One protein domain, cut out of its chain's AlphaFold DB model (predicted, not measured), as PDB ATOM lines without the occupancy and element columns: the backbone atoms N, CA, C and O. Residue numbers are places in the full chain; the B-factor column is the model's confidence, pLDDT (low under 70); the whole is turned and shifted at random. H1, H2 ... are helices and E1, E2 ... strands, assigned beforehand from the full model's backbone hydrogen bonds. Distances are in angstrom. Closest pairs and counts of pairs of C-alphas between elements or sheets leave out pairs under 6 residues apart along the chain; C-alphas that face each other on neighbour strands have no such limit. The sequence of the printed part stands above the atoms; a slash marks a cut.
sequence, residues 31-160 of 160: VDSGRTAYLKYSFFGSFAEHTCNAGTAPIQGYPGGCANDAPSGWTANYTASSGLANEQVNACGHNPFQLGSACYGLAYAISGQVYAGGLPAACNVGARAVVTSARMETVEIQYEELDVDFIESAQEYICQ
ATOM      1  N   VAL A  31     -42.879  14.847   5.190       94.69
ATOM      2  CA  VAL A  31     -42.241  15.319   3.963       94.69
ATOM      3  C   VAL A  31     -40.737  15.136   4.109       94.69
ATOM      4  O   VAL A  31     -40.161  15.540   5.119       94.69
ATOM      5  N   ASP A  32     -40.102  14.518   3.116       93.81
ATOM      6  CA  ASP A  32     -38.646  14.355   3.068       93.81
ATOM      7  C   ASP A  32     -37.954  15.733   3.109       93.81
ATOM      8  O   ASP A  32     -38.319  16.651   2.367       93.81
ATOM      9  N   SER A  33     -36.972  15.901   3.997       92.06
ATOM     10  CA  SER A  33     -36.201  17.147   4.112       92.06
ATOM     11  C   SER A  33     -35.049  17.249   3.101       92.06
ATOM     12  O   SER A  33     -34.425  18.306   2.958       92.06
ATOM     13  N   GLY A  34     -34.740  16.140   2.427       90.38
ATOM     14  CA  GLY A  34     -33.596  15.905   1.556       90.38
ATOM     15  C   GLY A  34     -32.277  15.679   2.297       90.38
ATOM     16  O   GLY A  34     -31.217  15.629   1.662       90.38
ATOM     17  N   ARG A  35     -32.311  15.558   3.628       92.12
ATOM     18  CA  ARG A  35     -31.175  15.097   4.430       92.12
ATOM     19  C   ARG A  35     -31.157  13.572   4.458       92.12
ATOM     20  O   ARG A  35     -32.134  12.939   4.852       92.12
ATOM     21  N   THR A  36     -30.030  12.997   4.063       93.94
ATOM     22  CA  THR A  36     -29.878  11.551   3.893       93.94
ATOM     23  C   THR A  36     -28.539  11.068   4.433       93.94
ATOM     24  O   THR A  36     -27.580  11.836   4.496       93.94
ATOM     25  N   ALA A  37     -28.468   9.793   4.792       94.69
ATOM     26  CA  ALA A  37     -27.224   9.062   4.973       94.69
ATOM     27  C   ALA A  37     -27.305   7.727   4.244       94.69
ATOM     28  O   ALA A  37     -28.372   7.123   4.123       94.69
ATOM     29  N   TYR A  38     -26.165   7.278   3.753       94.44
ATOM     30  CA  TYR A  38     -26.019   6.037   3.031       94.44
ATOM     31  C   TYR A  38     -24.700   5.389   3.410       94.44
ATOM     32  O   TYR A  38     -23.648   6.030   3.423       94.44
ATOM     33  N   LEU A  39     -24.765   4.108   3.725       94.12
ATOM     34  CA  LEU A  39     -23.633   3.335   4.182       94.12
ATOM     35  C   LEU A  39     -23.677   1.968   3.523       94.12
ATOM     36  O   LEU A  39     -24.718   1.316   3.506       94.12
ATOM     37  N   LYS A  40     -22.541   1.520   3.005       93.31
ATOM     38  CA  LYS A  40     -22.351   0.127   2.611       93.31
ATOM     39  C   LYS A  40     -21.044  -0.380   3.152       93.31
ATOM     40  O   LYS A  40     -20.012   0.285   3.038       93.31
ATOM     41  N   TYR A  41     -21.106  -1.607   3.633       91.38
ATOM     42  CA  TYR A  41     -19.956  -2.427   3.935       91.38
ATOM     43  C   TYR A  41     -20.049  -3.711   3.131       91.38
ATOM     44  O   TYR A  41     -21.102  -4.335   3.052       91.38
ATOM     45  N   SER A  42     -18.936  -4.071   2.517       89.81
ATOM     46  CA  SER A  42     -18.750  -5.315   1.783       89.81
ATOM     47  C   SER A  42     -17.253  -5.611   1.776       89.81
ATOM     48  O   SER A  42     -16.447  -4.683   1.961       89.81
ATOM     49  N   PHE A  43     -16.852  -6.864   1.578       83.31
ATOM     50  CA  PHE A  43     -15.429  -7.205   1.533       83.31
ATOM     51  C   PHE A  43     -14.713  -6.480   0.381       83.31
ATOM     52  O   PHE A  43     -13.561  -6.064   0.519       83.31
ATOM     53  N   PHE A  44     -15.419  -6.254  -0.728       82.38
ATOM     54  CA  PHE A  44     -14.859  -5.654  -1.944       82.38
ATOM     55  C   PHE A  44     -14.952  -4.126  -1.998       82.38
ATOM     56  O   PHE A  44     -14.372  -3.500  -2.887       82.38
ATOM     57  N   GLY A  45     -15.646  -3.495  -1.050       83.25
ATOM     58  CA  GLY A  45     -15.754  -2.042  -1.001       83.25
ATOM     59  C   GLY A  45     -16.645  -1.533   0.120       83.25
ATOM     60  O   GLY A  45     -17.675  -2.116   0.448       83.25
ATOM     61  N   SER A  46     -16.261  -0.406   0.708       89.25
ATOM     62  CA  SER A  46     -17.067   0.273   1.720       89.25
ATOM     63  C   SER A  46     -17.205   1.746   1.371       89.25
ATOM     64  O   SER A  46     -16.236   2.373   0.940       89.25
ATOM     65  N   PHE A  47     -18.398   2.297   1.563       90.25
ATOM     66  CA  PHE A  47     -18.667   3.719   1.384       90.25
ATOM     67  C   PHE A  47     -19.574   4.233   2.492       90.25
ATOM     68  O   PHE A  47     -20.422   3.506   3.008       90.25
ATOM     69  N   ALA A  48     -19.390   5.500   2.836       92.31
ATOM     70  CA  ALA A  48     -20.223   6.216   3.785       92.31
ATOM     71  C   ALA A  48     -20.418   7.636   3.257       92.31
ATOM     72  O   ALA A  48     -19.446   8.379   3.114       92.31
ATOM     73  N   GLU A  49     -21.656   7.995   2.944       93.38
ATOM     74  CA  GLU A  49     -22.017   9.300   2.406       93.38
ATOM     75  C   GLU A  49     -23.238   9.863   3.121       93.38
ATOM     76  O   GLU A  49     -24.136   9.131   3.527       93.38
ATOM     77  N   HIS A  50     -23.301  11.182   3.260       92.69
ATOM     78  CA  HIS A  50     -24.482  11.855   3.786       92.69
ATOM     79  C   HIS A  50     -24.670  13.233   3.157       92.69
ATOM     80  O   HIS A  50     -23.722  13.879   2.717       92.69
ATOM     81  N   THR A  51     -25.909  13.709   3.123       91.81
ATOM     82  CA  THR A  51     -26.247  15.088   2.757       91.81
ATOM     83  C   THR A  51     -26.685  15.838   4.001       91.81
ATOM     84  O   THR A  51     -27.232  15.242   4.921       91.81
ATOM     85  N   CYS A  52     -26.477  17.154   4.040       88.19
ATOM     86  CA  CYS A  52     -26.982  17.978   5.141       88.19
ATOM     87  C   CYS A  52     -28.324  18.639   4.837       88.19
ATOM     88  O   CYS A  52     -29.076  18.936   5.765       88.19
ATOM     89  N   ASN A  53     -28.627  18.884   3.564       85.38
ATOM     90  CA  ASN A  53     -29.897  19.442   3.113       85.38
ATOM     91  C   ASN A  53     -30.239  18.876   1.726       85.38
ATOM     92  O   ASN A  53     -29.364  18.351   1.032       85.38
ATOM     93  N   ALA A  54     -31.489  19.047   1.293       85.94
ATOM     94  CA  ALA A  54     -31.906  18.712  -0.065       85.94
ATOM     95  C   ALA A  54     -31.004  19.349  -1.135       85.94
ATOM     96  O   ALA A  54     -30.680  20.535  -1.072       85.94
ATOM     97  N   GLY A  55     -30.629  18.557  -2.144       82.25
ATOM     98  CA  GLY A  55     -29.897  19.029  -3.324       82.25
ATOM     99  C   GLY A  55     -28.424  19.384  -3.089       82.25
ATOM    100  O   GLY A  55     -27.776  19.882  -4.007       82.25
ATOM    101  N   THR A  56     -27.876  19.145  -1.895       85.25
ATOM    102  CA  THR A  56     -26.442  19.333  -1.639       85.25
ATOM    103  C   THR A  56     -25.634  18.129  -2.108       85.25
ATOM    104  O   THR A  56     -26.120  17.001  -2.038       85.25
ATOM    105  N   ALA A  57     -24.386  18.358  -2.523       89.56
ATOM    106  CA  ALA A  57     -23.463  17.271  -2.836       89.56
ATOM    107  C   ALA A  57     -23.262  16.347  -1.613       89.56
ATOM    108  O   ALA A  57     -23.194  16.857  -0.489       89.56
ATOM    109  N   PRO A  58     -23.158  15.020  -1.815       89.75
ATOM    110  CA  PRO A  58     -22.839  14.088  -0.743       89.75
ATOM    111  C   PRO A  58     -21.482  14.395  -0.101       89.75
ATOM    112  O   PRO A  58     -20.522  14.781  -0.773       89.75
ATOM    113  N   ILE A  59     -21.413  14.209   1.211       90.50
ATOM    114  CA  ILE A  59     -20.222  14.367   2.039       90.50
ATOM    115  C   ILE A  59     -19.776  12.974   2.469       90.50
ATOM    116  O   ILE A  59     -20.569  12.202   3.004       90.50
ATOM    117  N   GLN A  60     -18.503  12.662   2.247       89.69
ATOM    118  CA  GLN A  60     -17.909  11.393   2.659       89.69
ATOM    119  C   GLN A  60     -17.678  11.346   4.173       89.69
ATOM    120  O   GLN A  60     -17.243  12.327   4.782       89.69
ATOM    121  N   GLY A  61     -17.916  10.179   4.766       82.31
ATOM    122  CA  GLY A  61     -17.692   9.902   6.181       82.31
ATOM    123  C   GLY A  61     -18.973   9.606   6.956       82.31
ATOM    124  O   GLY A  61     -20.046   9.400   6.392       82.31
ATOM    125  N   TYR A  62     -18.838   9.554   8.279       72.31
ATOM    126  CA  TYR A  62     -19.944   9.235   9.176       72.31
ATOM    127  C   TYR A  62     -21.009  10.339   9.126       72.31
ATOM    128  O   TYR A  62     -20.628  11.514   9.165       72.31
ATOM    129  N   PRO A  63     -22.314  10.004   9.068       70.56
ATOM    130  CA  PRO A  63     -23.364  11.003   9.199       70.56
ATOM    131  C   PRO A  63     -23.208  11.727  10.538       70.56
ATOM    132  O   PRO A  63     -23.457  11.188  11.611       70.56
ATOM    133  N   GLY A  64     -22.723  12.961  10.455       67.00
ATOM    134  CA  GLY A  64     -22.318  13.781  11.585       67.00
ATOM    135  C   GLY A  64     -22.401  15.267  11.245       67.00
ATOM    136  O   GLY A  64     -22.724  15.644  10.123       67.00
ATOM    137  N   GLY A  65     -22.148  16.093  12.264       65.56
ATOM    138  CA  GLY A  65     -22.442  17.528  12.365       65.56
ATOM    139  C   GLY A  65     -22.712  18.297  11.070       65.56
ATOM    140  O   GLY A  65     -21.824  18.924  10.498       65.56
ATOM    141  N   CYS A  66     -23.984  18.365  10.691       77.75
ATOM    142  CA  CYS A  66     -24.484  19.395   9.793       77.75
ATOM    143  C   CYS A  66     -24.651  20.720  10.548       77.75
ATOM    144  O   CYS A  66     -24.970  20.728  11.736       77.75
ATOM    145  N   ALA A  67     -24.544  21.860   9.855       79.00
ATOM    146  CA  ALA A  67     -24.725  23.184  10.475       79.00
ATOM    147  C   ALA A  67     -26.071  23.339  11.224       79.00
ATOM    148  O   ALA A  67     -26.166  24.096  12.185       79.00
ATOM    149  N   ASN A  68     -27.093  22.582  10.812       74.69
ATOM    150  CA  ASN A  68     -28.441  22.599  11.381       74.69
ATOM    151  C   ASN A  68     -28.752  21.367  12.251       74.69
ATOM    152  O   ASN A  68     -29.924  21.061  12.459       74.69
ATOM    153  N   ASP A  69     -27.744  20.625  12.718       81.31
ATOM    154  CA  ASP A  69     -27.953  19.357  13.424       81.31
ATOM    155  C   ASP A  69     -28.685  19.543  14.765       81.31
ATOM    156  O   ASP A  69     -29.768  18.988  14.940       81.31
ATOM    157  N   ALA A  70     -28.189  20.409  15.660       79.44
ATOM    158  CA  ALA A  70     -28.784  20.599  16.991       79.44
ATOM    159  C   ALA A  70     -30.277  21.011  16.972       79.44
ATOM    160  O   ALA A  70     -31.055  20.401  17.704       79.44
ATOM    161  N   PRO A  71     -30.730  21.957  16.122       81.19
ATOM    162  CA  PRO A  71     -32.160  22.251  15.973       81.19
ATOM    163  C   PRO A  71     -32.971  21.121  15.322       81.19
ATOM    164  O   PRO A  71     -34.177  21.037  15.532       81.19
ATOM    165  N   SER A  72     -32.336  20.282  14.497       84.50
ATOM    166  CA  SER A  72     -33.017  19.189  13.790       84.50
ATOM    167  C   SER A  72     -33.121  17.891  14.597       84.50
ATOM    168  O   SER A  72     -34.031  17.100  14.369       84.50
ATOM    169  N   GLY A  73     -32.192  17.665  15.533       89.44
ATOM    170  CA  GLY A  73     -32.044  16.396  16.244       89.44
ATOM    171  C   GLY A  73     -31.563  15.240  15.360       89.44
ATOM    172  O   GLY A  73     -31.736  14.084  15.745       89.44
ATOM    173  N   TRP A  74     -30.985  15.526  14.187       91.38
ATOM    174  CA  TRP A  74     -30.622  14.521  13.186       91.38
ATOM    175  C   TRP A  74     -29.693  13.447  13.743       91.38
ATOM    176  O   TRP A  74     -30.058  12.278  13.695       91.38
ATOM    177  N   THR A  75     -28.552  13.811  14.332       91.12
ATOM    178  CA  THR A  75     -27.584  12.819  14.835       91.12
ATOM    179  C   THR A  75     -28.198  11.901  15.894       91.12
ATOM    180  O   THR A  75     -27.979  10.690  15.866       91.12
ATOM    181  N   ALA A  76     -29.012  12.445  16.806       92.38
ATOM    182  CA  ALA A  76     -29.688  11.654  17.834       92.38
ATOM    183  C   ALA A  76     -30.712  10.676  17.231       92.38
ATOM    184  O   ALA A  76     -30.730   9.499  17.589       92.38
ATOM    185  N   ASN A  77     -31.535  11.143  16.289       94.81
ATOM    186  CA  ASN A  77     -32.533  10.308  15.618       94.81
ATOM    187  C   ASN A  77     -31.880   9.253  14.707       94.81
ATOM    188  O   ASN A  77     -32.295   8.093  14.700       94.81
ATOM    189  N   TYR A  78     -30.842   9.628  13.960       94.75
ATOM    190  CA  TYR A  78     -30.066   8.706  13.136       94.75
ATOM    191  C   TYR A  78     -29.458   7.595  13.992       94.75
ATOM    192  O   TYR A  78     -29.734   6.427  13.748       94.75
ATOM    193  N   THR A  79     -28.725   7.951  15.053       94.38
ATOM    194  CA  THR A  79     -28.060   6.972  15.928       94.38
ATOM    195  C   THR A  79     -29.061   5.986  16.528       94.38
ATOM    196  O   THR A  79     -28.821   4.780  16.530       94.38
ATOM    197  N   ALA A  80     -30.205   6.484  17.007       96.75
ATOM    198  CA  ALA A  80     -31.230   5.639  17.607       96.75
ATOM    199  C   ALA A  80     -31.881   4.696  16.574       96.75
ATOM    200  O   ALA A  80     -31.955   3.491  16.807       96.75
ATOM    201  N   SER A  81     -32.315   5.220  15.422       97.88
ATOM    202  CA  SER A  81     -32.963   4.416  14.372       97.88
ATOM    203  C   SER A  81     -32.013   3.425  13.693       97.88
ATOM    204  O   SER A  81     -32.401   2.276  13.495       97.88
ATOM    205  N   SER A  82     -30.771   3.824  13.399       96.81
ATOM    206  CA  SER A  82     -29.717   2.931  12.897       96.81
ATOM    207  C   SER A  82     -29.450   1.791  13.877       96.81
ATOM    208  O   SER A  82     -29.479   0.628  13.480       96.81
ATOM    209  N   GLY A  83     -29.313   2.092  15.175       97.06
ATOM    210  CA  GLY A  83     -29.139   1.075  16.215       97.06
ATOM    211  C   GLY A  83     -30.215  -0.013  16.163       97.06
ATOM    212  O   GLY A  83     -29.889  -1.189  16.014       97.06
ATOM    213  N   LEU A  84     -31.496   0.372  16.188       98.50
ATOM    214  CA  LEU A  84     -32.594  -0.600  16.168       98.50
ATOM    215  C   LEU A  84     -32.725  -1.338  14.823       98.50
ATOM    216  O   LEU A  84     -33.011  -2.535  14.813       98.50
ATOM    217  N   ALA A  85     -32.534  -0.662  13.686       98.19
ATOM    218  CA  ALA A  85     -32.570  -1.324  12.378       98.19
ATOM    219  C   ALA A  85     -31.470  -2.397  12.275       98.19
ATOM    220  O   ALA A  85     -31.722  -3.508  11.809       98.19
ATOM    221  N   ASN A  86     -30.280  -2.104  12.793       96.88
ATOM    222  CA  ASN A  86     -29.150  -3.027  12.779       96.88
ATOM    223  C   ASN A  86     -29.328  -4.180  13.768       96.88
ATOM    224  O   ASN A  86     -28.970  -5.313  13.454       96.88
ATOM    225  N   GLU A  87     -29.950  -3.943  14.924       97.94
ATOM    226  CA  GLU A  87     -30.368  -5.015  15.834       97.94
ATOM    227  C   GLU A  87     -31.333  -6.000  15.155       97.94
ATOM    228  O   GLU A  87     -31.147  -7.212  15.272       97.94
ATOM    229  N   GLN A  88     -32.319  -5.506  14.393       97.62
ATOM    230  CA  GLN A  88     -33.248  -6.359  13.638       97.62
ATOM    231  C   GLN A  88     -32.518  -7.209  12.590       97.62
ATOM    232  O   GLN A  88     -32.768  -8.412  12.491       97.62
ATOM    233  N   VAL A  89     -31.589  -6.604  11.841       96.38
ATOM    234  CA  VAL A  89     -30.766  -7.320  10.855       96.38
ATOM    235  C   VAL A  89     -29.904  -8.383  11.532       96.38
ATOM    236  O   VAL A  89     -29.857  -9.511  11.063       96.38
ATOM    237  N   ASN A  90     -29.263  -8.079  12.657       94.12
ATOM    238  CA  ASN A  90     -28.392  -9.038  13.341       94.12
ATOM    239  C   ASN A  90     -29.166 -10.200  13.990       94.12
ATOM    240  O   ASN A  90     -28.618 -11.288  14.166       94.12
ATOM    241  N   ALA A  91     -30.442 -10.000  14.328       95.69
ATOM    242  CA  ALA A  91     -31.288 -11.014  14.958       95.69
ATOM    243  C   ALA A  91     -31.971 -11.981  13.969       95.69
ATOM    244  O   ALA A  91     -32.578 -12.962  14.395       95.69
ATOM    245  N   CYS A  92     -31.894 -11.734  12.657       94.31
ATOM    246  CA  CYS A  92     -32.669 -12.464  11.645       94.31
ATOM    247  C   CYS A  92     -32.176 -13.896  11.334       94.31
ATOM    248  O   CYS A  92     -32.877 -14.638  10.647       94.31
ATOM    249  N   GLY A  93     -30.960 -14.269  11.761       92.56
ATOM    250  CA  GLY A  93     -30.331 -15.546  11.403       92.56
ATOM    251  C   GLY A  93     -29.742 -15.618   9.984       92.56
ATOM    252  O   GLY A  93     -29.886 -16.642   9.320       92.56
ATOM    253  N   HIS A  94     -29.085 -14.553   9.511       95.12
ATOM    254  CA  HIS A  94     -28.425 -14.509   8.201       95.12
ATOM    255  C   HIS A  94     -27.418 -15.663   8.006       95.12
ATOM    256  O   HIS A  94     -26.550 -15.889   8.850       95.12
ATOM    257  N   ASN A  95     -27.502 -16.365   6.870       93.94
ATOM    258  CA  ASN A  95     -26.525 -17.373   6.454       93.94
ATOM    259  C   ASN A  95     -25.570 -16.813   5.378       93.94
ATOM    260  O   ASN A  95     -26.008 -16.679   4.236       93.94
ATOM    261  N   PRO A  96     -24.284 -16.564   5.689       90.50
ATOM    262  CA  PRO A  96     -23.329 -15.981   4.741       90.50
ATOM    263  C   PRO A  96     -22.881 -16.948   3.631       90.50
ATOM    264  O   PRO A  96     -22.212 -16.537   2.691       90.50
ATOM    265  N   PHE A  97     -23.224 -18.236   3.731       91.19
ATOM    266  CA  PHE A  97     -22.837 -19.270   2.763       91.19
ATOM    267  C   PHE A  97     -23.955 -19.629   1.781       91.19
ATOM    268  O   PHE A  97     -23.812 -20.560   0.989       91.19
ATOM    269  N   GLN A  98     -25.096 -18.943   1.853       93.50
ATOM    270  CA  GLN A  98     -26.247 -19.205   1.001       93.50
ATOM    271  C   GLN A  98     -26.562 -17.966   0.173       93.50
ATOM    272  O   GLN A  98     -27.064 -16.978   0.702       93.50
ATOM    273  N   LEU A  99     -26.333 -18.050  -1.137       92.94
ATOM    274  CA  LEU A  99     -26.690 -16.991  -2.079       92.94
ATOM    275  C   LEU A  99     -28.162 -16.575  -1.917       92.94
ATOM    276  O   LEU A  99     -29.058 -17.422  -1.869       92.94
ATOM    277  N   GLY A 100     -28.405 -15.267  -1.814       88.75
ATOM    278  CA  GLY A 100     -29.738 -14.691  -1.627       88.75
ATOM    279  C   GLY A 100     -30.285 -14.783  -0.197       88.75
ATOM    280  O   GLY A 100     -31.416 -14.363   0.049       88.75
ATOM    281  N   SER A 101     -29.516 -15.310   0.761       95.38
ATOM    282  CA  SER A 101     -29.812 -15.152   2.186       95.38
ATOM    283  C   SER A 101     -29.822 -13.664   2.524       95.38
ATOM    284  O   SER A 101     -28.802 -12.992   2.376       95.38
ATOM    285  N   ALA A 102     -30.968 -13.142   2.957       96.25
ATOM    286  CA  ALA A 102     -31.153 -11.713   3.163       96.25
ATOM    287  C   ALA A 102     -31.931 -11.406   4.440       96.25
ATOM    288  O   ALA A 102     -32.875 -12.106   4.808       96.25
ATOM    289  N   CYS A 103     -31.546 -10.307   5.075       97.44
ATOM    290  CA  CYS A 103     -32.143  -9.789   6.288       97.44
ATOM    291  C   CYS A 103     -32.373  -8.297   6.188       97.44
ATOM    292  O   CYS A 103     -31.613  -7.584   5.533       97.44
ATOM    293  N   TYR A 104     -33.428  -7.841   6.854       97.44
ATOM    294  CA  TYR A 104     -33.931  -6.486   6.723       97.44
ATOM    295  C   TYR A 104     -34.260  -5.923   8.097       97.44
ATOM    296  O   TYR A 104     -34.845  -6.607   8.935       97.44
ATOM    297  N   GLY A 105     -33.904  -4.662   8.289       98.00
ATOM    298  CA  GLY A 105     -34.277  -3.861   9.437       98.00
ATOM    299  C   GLY A 105     -34.935  -2.577   8.966       98.00
ATOM    300  O   GLY A 105     -34.508  -1.968   7.983       98.00
ATOM    301  N   LEU A 106     -35.979  -2.163   9.668       98.50
ATOM    302  CA  LEU A 106     -36.630  -0.882   9.455       98.50
ATOM    303  C   LEU A 106     -36.973  -0.284  10.814       98.50
ATOM    304  O   LEU A 106     -37.640  -0.912  11.644       98.50
ATOM    305  N   ALA A 107     -36.511   0.934  11.042       98.56
ATOM    306  CA  ALA A 107     -36.801   1.670  12.255       98.56
ATOM    307  C   ALA A 107     -36.877   3.162  11.964       98.56
ATOM    308  O   ALA A 107     -36.291   3.664  11.004       98.56
ATOM    309  N   TYR A 108     -37.559   3.887  12.837       98.31
ATOM    310  CA  TYR A 108     -37.539   5.338  12.830       98.31
ATOM    311  C   TYR A 108     -37.308   5.876  14.235       98.31
ATOM    312  O   TYR A 108     -37.574   5.199  15.229       98.31
ATOM    313  N   ALA A 109     -36.828   7.112  14.322       97.56
ATOM    314  CA  ALA A 109     -36.692   7.807  15.587       97.56
ATOM    315  C   ALA A 109     -37.185   9.248  15.509       97.56
ATOM    316  O   ALA A 109     -36.965   9.933  14.511       97.56
ATOM    317  N   ILE A 110     -37.835   9.694  16.584       95.31
ATOM    318  CA  ILE A 110     -38.349  11.054  16.776       95.31
ATOM    319  C   ILE A 110     -37.873  11.523  18.147       95.31
ATOM    320  O   ILE A 110     -38.125  10.862  19.154       95.31
ATOM    321  N   SER A 111     -37.187  12.665  18.197       91.44
ATOM    322  CA  SER A 111     -36.631  13.223  19.439       91.44
ATOM    323  C   SER A 111     -35.789  12.213  20.244       91.44
ATOM    324  O   SER A 111     -35.861  12.167  21.472       91.44
ATOM    325  N   GLY A 112     -35.015  11.371  19.554       90.38
ATOM    326  CA  GLY A 112     -34.168  10.326  20.139       90.38
ATOM    327  C   GLY A 112     -34.912   9.081  20.637       90.38
ATOM    328  O   GLY A 112     -34.262   8.136  21.075       90.38
ATOM    329  N   GLN A 113     -36.246   9.048  20.574       95.62
ATOM    330  CA  GLN A 113     -37.034   7.846  20.858       95.62
ATOM    331  C   GLN A 113     -37.154   7.002  19.595       95.62
ATOM    332  O   GLN A 113     -37.480   7.545  18.542       95.62
ATOM    333  N   VAL A 114     -36.906   5.697  19.705       98.06
ATOM    334  CA  VAL A 114     -36.831   4.774  18.567       98.06
ATOM    335  C   VAL A 114     -37.992   3.784  18.545       98.06
ATOM    336  O   VAL A 114     -38.458   3.326  19.587       98.06
ATOM    337  N   TYR A 115     -38.436   3.441  17.339       98.12
ATOM    338  CA  TYR A 115     -39.548   2.540  17.080       98.12
ATOM    339  C   TYR A 115     -39.239   1.651  15.871       98.12
ATOM    340  O   TYR A 115     -38.594   2.086  14.917       98.12
ATOM    341  N   ALA A 116     -39.714   0.406  15.899       97.69
ATOM    342  CA  ALA A 116     -39.606  -0.509  14.765       97.69
ATOM    343  C   ALA A 116     -40.669  -0.202  13.697       97.69
ATOM    344  O   ALA A 116     -41.798   0.171  14.022       97.69
ATOM    345  N   GLY A 117     -40.329  -0.433  12.430       95.62
ATOM    346  CA  GLY A 117     -41.217  -0.246  11.286       95.62
ATOM    347  C   GLY A 117     -41.134   1.143  10.650       95.62
ATOM    348  O   GLY A 117     -40.169   1.882  10.841       95.62
ATOM    349  N   GLY A 118     -42.138   1.462   9.832       92.12
ATOM    350  CA  GLY A 118     -42.243   2.741   9.128       92.12
ATOM    351  C   GLY A 118     -42.849   3.855   9.984       92.12
ATOM    352  O   GLY A 118     -43.395   3.604  11.058       92.12
ATOM    353  N   LEU A 119     -42.778   5.090   9.479       94.50
ATOM    354  CA  LEU A 119     -43.343   6.258  10.159       94.50
ATOM    355  C   LEU A 119     -44.853   6.113  10.411       94.50
ATOM    356  O   LEU A 119     -45.576   5.575   9.567       94.50
ATOM    357  N   PRO A 120     -45.361   6.647  11.535       92.56
ATOM    358  CA  PRO A 120     -46.790   6.681  11.802       92.56
ATOM    359  C   PRO A 120     -47.500   7.624  10.824       92.56
ATOM    360  O   PRO A 120     -46.963   8.667  10.454       92.56
ATOM    361  N   ALA A 121     -48.740   7.292  10.458       88.31
ATOM    362  CA  ALA A 121     -49.531   8.089   9.513       88.31
ATOM    363  C   ALA A 121     -49.867   9.502  10.024       88.31
ATOM    364  O   ALA A 121     -50.042  10.413   9.224       88.31
ATOM    365  N   ALA A 122     -49.971   9.675  11.344       86.69
ATOM    366  CA  ALA A 122     -50.196  10.968  11.979       86.69
ATOM    367  C   ALA A 122     -48.900  11.483  12.611       86.69
ATOM    368  O   ALA A 122     -48.146  10.713  13.211       86.69
ATOM    369  N   CYS A 123     -48.675  12.790  12.528       91.94
ATOM    370  CA  CYS A 123     -47.521  13.441  13.130       91.94
ATOM    371  C   CYS A 123     -47.864  14.839  13.659       91.94
ATOM    372  O   CYS A 123     -48.890  15.422  13.318       91.94
ATOM    373  N   ASN A 124     -47.001  15.361  14.533       91.38
ATOM    374  CA  ASN A 124     -47.118  16.722  15.051       91.38
ATOM    375  C   ASN A 124     -46.336  17.674  14.142       91.38
ATOM    376  O   ASN A 124     -45.151  17.434  13.924       91.38
ATOM    377  N   VAL A 125     -46.961  18.747  13.647       93.06
ATOM    378  CA  VAL A 125     -46.305  19.735  12.766       93.06
ATOM    379  C   VAL A 125     -44.989  20.219  13.383       93.06
ATOM    380  O   VAL A 125     -44.926  20.568  14.562       93.06
ATOM    381  N   GLY A 126     -43.926  20.223  12.580       90.38
ATOM    382  CA  GLY A 126     -42.570  20.576  12.995       90.38
ATOM    383  C   GLY A 126     -41.778  19.433  13.636       90.38
ATOM    384  O   GLY A 126     -40.569  19.583  13.825       90.38
ATOM    385  N   ALA A 127     -42.405  18.287  13.932       93.19
ATOM    386  CA  ALA A 127     -41.678  17.093  14.345       93.19
ATOM    387  C   ALA A 127     -40.720  16.651  13.238       93.19
ATOM    388  O   ALA A 127     -41.038  16.713  12.049       93.19
ATOM    389  N   ARG A 128     -39.546  16.183  13.656       94.75
ATOM    390  CA  ARG A 128     -38.513  15.649  12.777       94.75
ATOM    391  C   ARG A 128     -38.250  14.206  13.134       94.75
ATOM    392  O   ARG A 128     -38.083  13.882  14.312       94.75
ATOM    393  N   ALA A 129     -38.209  13.369  12.114       96.06
ATOM    394  CA  ALA A 129     -37.929  11.957  12.240       96.06
ATOM    395  C   ALA A 129     -36.753  11.574  11.352       96.06
ATOM    396  O   ALA A 129     -36.553  12.177  10.302       96.06
ATOM    397  N   VAL A 130     -36.013  10.543  11.745       96.19
ATOM    398  CA  VAL A 130     -35.099   9.837  10.842       96.19
ATOM    399  C   VAL A 130     -35.591   8.415  10.702       96.19
ATOM    400  O   VAL A 130     -35.830   7.754  11.710       96.19
ATOM    401  N   VAL A 131     -35.773   7.973   9.464       97.88
ATOM    402  CA  VAL A 131     -36.112   6.591   9.123       97.88
ATOM    403  C   VAL A 131     -34.858   5.938   8.593       97.88
ATOM    404  O   VAL A 131     -34.256   6.478   7.671       97.88
ATOM    405  N   THR A 132     -34.502   4.786   9.148       98.12
ATOM    406  CA  THR A 132     -33.354   3.995   8.724       98.12
ATOM    407  C   THR A 132     -33.821   2.623   8.259       98.12
ATOM    408  O   THR A 132     -34.511   1.904   8.985       98.12
ATOM    409  N   SER A 133     -33.439   2.262   7.038       98.12
ATOM    410  CA  SER A 133     -33.551   0.914   6.494       98.12
ATOM    411  C   SER A 133     -32.167   0.287   6.426       98.12
ATOM    412  O   SER A 133     -31.265   0.874   5.826       98.12
ATOM    413  N   ALA A 134     -32.018  -0.903   6.989       97.50
ATOM    414  CA  ALA A 134     -30.798  -1.690   6.930       97.50
ATOM    415  C   ALA A 134     -31.071  -3.018   6.219       97.50
ATOM    416  O   ALA A 134     -32.153  -3.599   6.340       97.50
ATOM    417  N   ARG A 135     -30.091  -3.502   5.468       97.00
ATOM    418  CA  ARG A 135     -30.149  -4.762   4.736       97.00
ATOM    419  C   ARG A 135     -28.805  -5.462   4.823       97.00
ATOM    420  O   ARG A 135     -27.778  -4.831   4.625       97.00
ATOM    421  N   MET A 136     -28.836  -6.764   5.053       96.75
ATOM    422  CA  MET A 136     -27.684  -7.652   4.909       96.75
ATOM    423  C   MET A 136     -28.058  -8.740   3.912       96.75
ATOM    424  O   MET A 136     -29.108  -9.358   4.070       96.75
ATOM    425  N   GLU A 137     -27.252  -8.963   2.883       96.06
ATOM    426  CA  GLU A 137     -27.504  -9.973   1.856       96.06
ATOM    427  C   GLU A 137     -26.213 -10.680   1.446       96.06
ATOM    428  O   GLU A 137     -25.184 -10.042   1.249       96.06
ATOM    429  N   THR A 138     -26.286 -11.999   1.269       94.44
ATOM    430  CA  THR A 138     -25.230 -12.765   0.608       94.44
ATOM    431  C   THR A 138     -25.425 -12.647  -0.891       94.44
ATOM    432  O   THR A 138     -26.414 -13.149  -1.436       94.44
ATOM    433  N   VAL A 139     -24.477 -11.998  -1.549       91.06
ATOM    434  CA  VAL A 139     -24.475 -11.752  -2.988       91.06
ATOM    435  C   VAL A 139     -23.341 -12.528  -3.645       91.06
ATOM    436  O   VAL A 139     -22.313 -12.799  -3.027       91.06
ATOM    437  N   GLU A 140     -23.533 -12.898  -4.904       89.75
ATOM    438  CA  GLU A 140     -22.461 -13.450  -5.728       89.75
ATOM    439  C   GLU A 140     -21.687 -12.298  -6.363       89.75
ATOM    440  O   GLU A 140     -22.273 -11.358  -6.912       89.75
ATOM    441  N   ILE A 141     -20.366 -12.378  -6.288       83.25
ATOM    442  CA  ILE A 141     -19.455 -11.448  -6.943       83.25
ATOM    443  C   ILE A 141     -18.670 -12.173  -8.046       83.25
ATOM    444  O   ILE A 141     -19.002 -13.286  -8.451       83.25
ATOM    445  N   GLN A 142     -17.649 -11.525  -8.614       77.19
ATOM    446  CA  GLN A 142     -16.869 -12.135  -9.693       77.19
ATOM    447  C   GLN A 142     -16.258 -13.477  -9.259       77.19
ATOM    448  O   GLN A 142     -15.789 -13.612  -8.136       77.19
ATOM    449  N   TYR A 143     -16.202 -14.428 -10.196       83.19
ATOM    450  CA  TYR A 143     -15.599 -15.754 -10.008       83.19
ATOM    451  C   TYR A 143     -16.319 -16.685  -9.012       83.19
ATOM    452  O   TYR A 143     -15.659 -17.512  -8.392       83.19
ATOM    453  N   GLU A 144     -17.650 -16.591  -8.893       79.38
ATOM    454  CA  GLU A 144     -18.479 -17.472  -8.038       79.38
ATOM    455  C   GLU A 144     -18.153 -17.362  -6.531       79.38
ATOM    456  O   GLU A 144     -18.533 -18.216  -5.727       79.38
ATOM    457  N   GLU A 145     -17.450 -16.300  -6.127       84.31
ATOM    458  CA  GLU A 145     -17.197 -15.990  -4.724       84.31
ATOM    459  C   GLU A 145     -18.426 -15.303  -4.107       84.31
ATOM    460  O   GLU A 145     -19.142 -14.541  -4.762       84.31
ATOM    461  N   LEU A 146     -18.695 -15.599  -2.835       88.44
ATOM    462  CA  LEU A 146     -19.782 -14.971  -2.091       88.44
ATOM    463  C   LEU A 146     -19.240 -13.796  -1.279       88.44
ATOM    464  O   LEU A 146     -18.230 -13.933  -0.591       88.44
ATOM    465  N   ASP A 147     -19.953 -12.674  -1.311       91.31
ATOM    466  CA  ASP A 147     -19.748 -11.546  -0.402       91.31
ATOM    467  C   ASP A 147     -21.010 -11.301   0.430       91.31
ATOM    468  O   ASP A 147     -22.120 -11.691   0.057       91.31
ATOM    469  N   VAL A 148     -20.837 -10.644   1.570       93.19
ATOM    470  CA  VAL A 148     -21.933 -10.156   2.398       93.19
ATOM    471  C   VAL A 148     -22.007  -8.646   2.233       93.19
ATOM    472  O   VAL A 148     -21.206  -7.893   2.788       93.19
ATOM    473  N   ASP A 149     -23.020  -8.213   1.494       93.81
ATOM    474  CA  ASP A 149     -23.364  -6.812   1.338       93.81
ATOM    475  C   ASP A 149     -24.216  -6.377   2.528       93.81
ATOM    476  O   ASP A 149     -25.340  -6.844   2.726       93.81
ATOM    477  N   PHE A 150     -23.700  -5.434   3.305       95.19
ATOM    478  CA  PHE A 150     -24.468  -4.697   4.291       95.19
ATOM    479  C   PHE A 150     -24.728  -3.289   3.772       95.19
ATOM    480  O   PHE A 150     -23.787  -2.572   3.444       95.19
ATOM    481  N   ILE A 151     -25.989  -2.878   3.710       95.62
ATOM    482  CA  ILE A 151     -26.414  -1.570   3.217       95.62
ATOM    483  C   ILE A 151     -27.344  -0.936   4.245       95.62
ATOM    484  O   ILE A 151     -28.345  -1.533   4.632       95.62
ATOM    485  N   GLU A 152     -27.061   0.298   4.630       96.19
ATOM    486  CA  GLU A 152     -27.932   1.134   5.444       96.19
ATOM    487  C   GLU A 152     -28.250   2.426   4.684       96.19
ATOM    488  O   GLU A 152     -27.381   3.056   4.080       96.19
ATOM    489  N   SER A 153     -29.515   2.828   4.702       96.12
ATOM    490  CA  SER A 153     -29.972   4.112   4.181       96.12
ATOM    491  C   SER A 153     -30.853   4.778   5.221       96.12
ATOM    492  O   SER A 153     -31.772   4.149   5.746       96.12
ATOM    493  N   ALA A 154     -30.575   6.045   5.511       96.06
ATOM    494  CA  ALA A 154     -31.356   6.856   6.422       96.06
ATOM    495  C   ALA A 154     -31.832   8.147   5.753       96.06
ATOM    496  O   ALA A 154     -31.099   8.771   4.985       96.06
ATOM    497  N   GLN A 155     -33.055   8.564   6.065       95.38
ATOM    498  CA  GLN A 155     -33.701   9.749   5.500       95.38
ATOM    499  C   GLN A 155     -34.395  10.550   6.602       95.38
ATOM    500  O   GLN A 155     -35.068   9.977   7.464       95.38
ATOM    501  N   GLU A 156     -34.232  11.873   6.587       95.06
ATOM    502  CA  GLU A 156     -34.943  12.769   7.499       95.06
ATOM    503  C   GLU A 156     -36.297  13.174   6.914       95.06
ATOM    504  O   GLU A 156     -36.399  13.610   5.769       95.06
ATOM    505  N   TYR A 157     -37.324  13.141   7.754       95.44
ATOM    506  CA  TYR A 157     -38.657  13.625   7.438       95.44
ATOM    507  C   TYR A 157     -39.059  14.740   8.400       95.44
ATOM    508  O   TYR A 157     -38.798  14.673   9.603       95.44
ATOM    509  N   ILE A 158     -39.731  15.761   7.875       94.75
ATOM    510  CA  ILE A 158     -40.340  16.856   8.629       94.75
ATOM    511  C   ILE A 158     -41.852  16.722   8.499       94.75
ATOM    512  O   ILE A 158     -42.373  16.583   7.396       94.75
ATOM    513  N   CYS A 159     -42.561  16.790   9.617       95.12
ATOM    514  CA  CYS A 159     -44.013  16.831   9.615       95.12
ATOM    515  C   CYS A 159     -44.511  18.242   9.246       95.12
ATOM    516  O   CYS A 159     -44.173  19.203   9.948       95.12
ATOM    517  N   GLN A 160     -45.286  18.365   8.166       92.88
ATOM    518  CA  GLN A 160     -45.841  19.624   7.642       92.88
ATOM    519  C   GLN A 160     -47.365  19.641   7.677       92.88
ATOM    520  O   GLN A 160     -47.973  18.590   7.378       92.88
TER     521      GLN A 160
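This is residues 31 to 160 of the 160 residues of an uncharacterized protein of Stenotrophomonas maltophilia SKK35 (UniProt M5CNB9). A long, twisted sheet of six strands forms a wall, and one long helix, H2, packs slantwise over one face of it, above E5 and E3; this makes two layers, a helix layer on a sheet layer. The hairpin of E5 and E6 runs the length of the sheet, while the short strands E2 and E4 make its edges and the small helix H1 only grazes it. The printed part has 130 residues, with two named helices and six named strands in the order E1 E2 H1 H2 E3 E4 E5 E6. Across the antiparallel sheet the order is E2 E1 E6 E5 E3 E4, and the class is mixed, helices and strands. The whole is compact, with a radius of gyration of the C-alphas of 15.7 A, yet elongated in outline, spanning 50 by 29 by 19 A.

Find C-alpha 31 at (-42.241, 15.319, 3.963); here E1, residues 31 to 41, begins its 28.5 A, and it bends by 65 degrees at residue 34. Next come E2, residues 47 to 50, and H1, residues 69 to 72. From C-alpha 74 at (-30.622, 14.521, 13.186), H2 runs 25.6 A through residues 74 to 91. Then read E3, residues 102 to 110, 27.5 A long, and E4, residues 113 to 116. E5, residues 128 to 140, covers 38.0 A, and E6, residues 146 to 159, covers 41.7 A to C-alpha 159 at (-44.013, 16.831, 9.615).

Begin with the hairpin E5 and E6, where N 133 and O 153 are 2.8 A apart, within hydrogen-bond range. On the other side of E6, E1 is antiparallel to it, with N 37 and O 154 at 2.8 A. E2 forms a hairpin with E1, N 38 and O 49 at 2.8 A. Beside E5 look for E3, N 105 and O 134 at 2.8 A, and then for the hairpin E3 and E4, N 108 and O 115 at 2.9 A. H2 is on the sheet at a height of 5.7 A, over E5 and E3; on the local plane it stands at 30.1 degrees to E3, only just slantwise. Its closest C-alphas to E3 are those of Ala 85 and Gly 105, 4.2 A apart. H1 and H2 are close but not clearly touching, with the C-alphas of Asp 69 and Thr 75 at 6.7 A. In H2 every O i to N i+4 pair is within hydrogen-bond range; H1 is too short for one.

The two C-alphas farthest apart, of Val 125 and Tyr 143, are 52.2 A apart. The printed part has no cut. The links E2 to H1 and E4 to E5 are long. The mean pLDDT of the printed part is 91.4, and residues 64 to 65 are under 70.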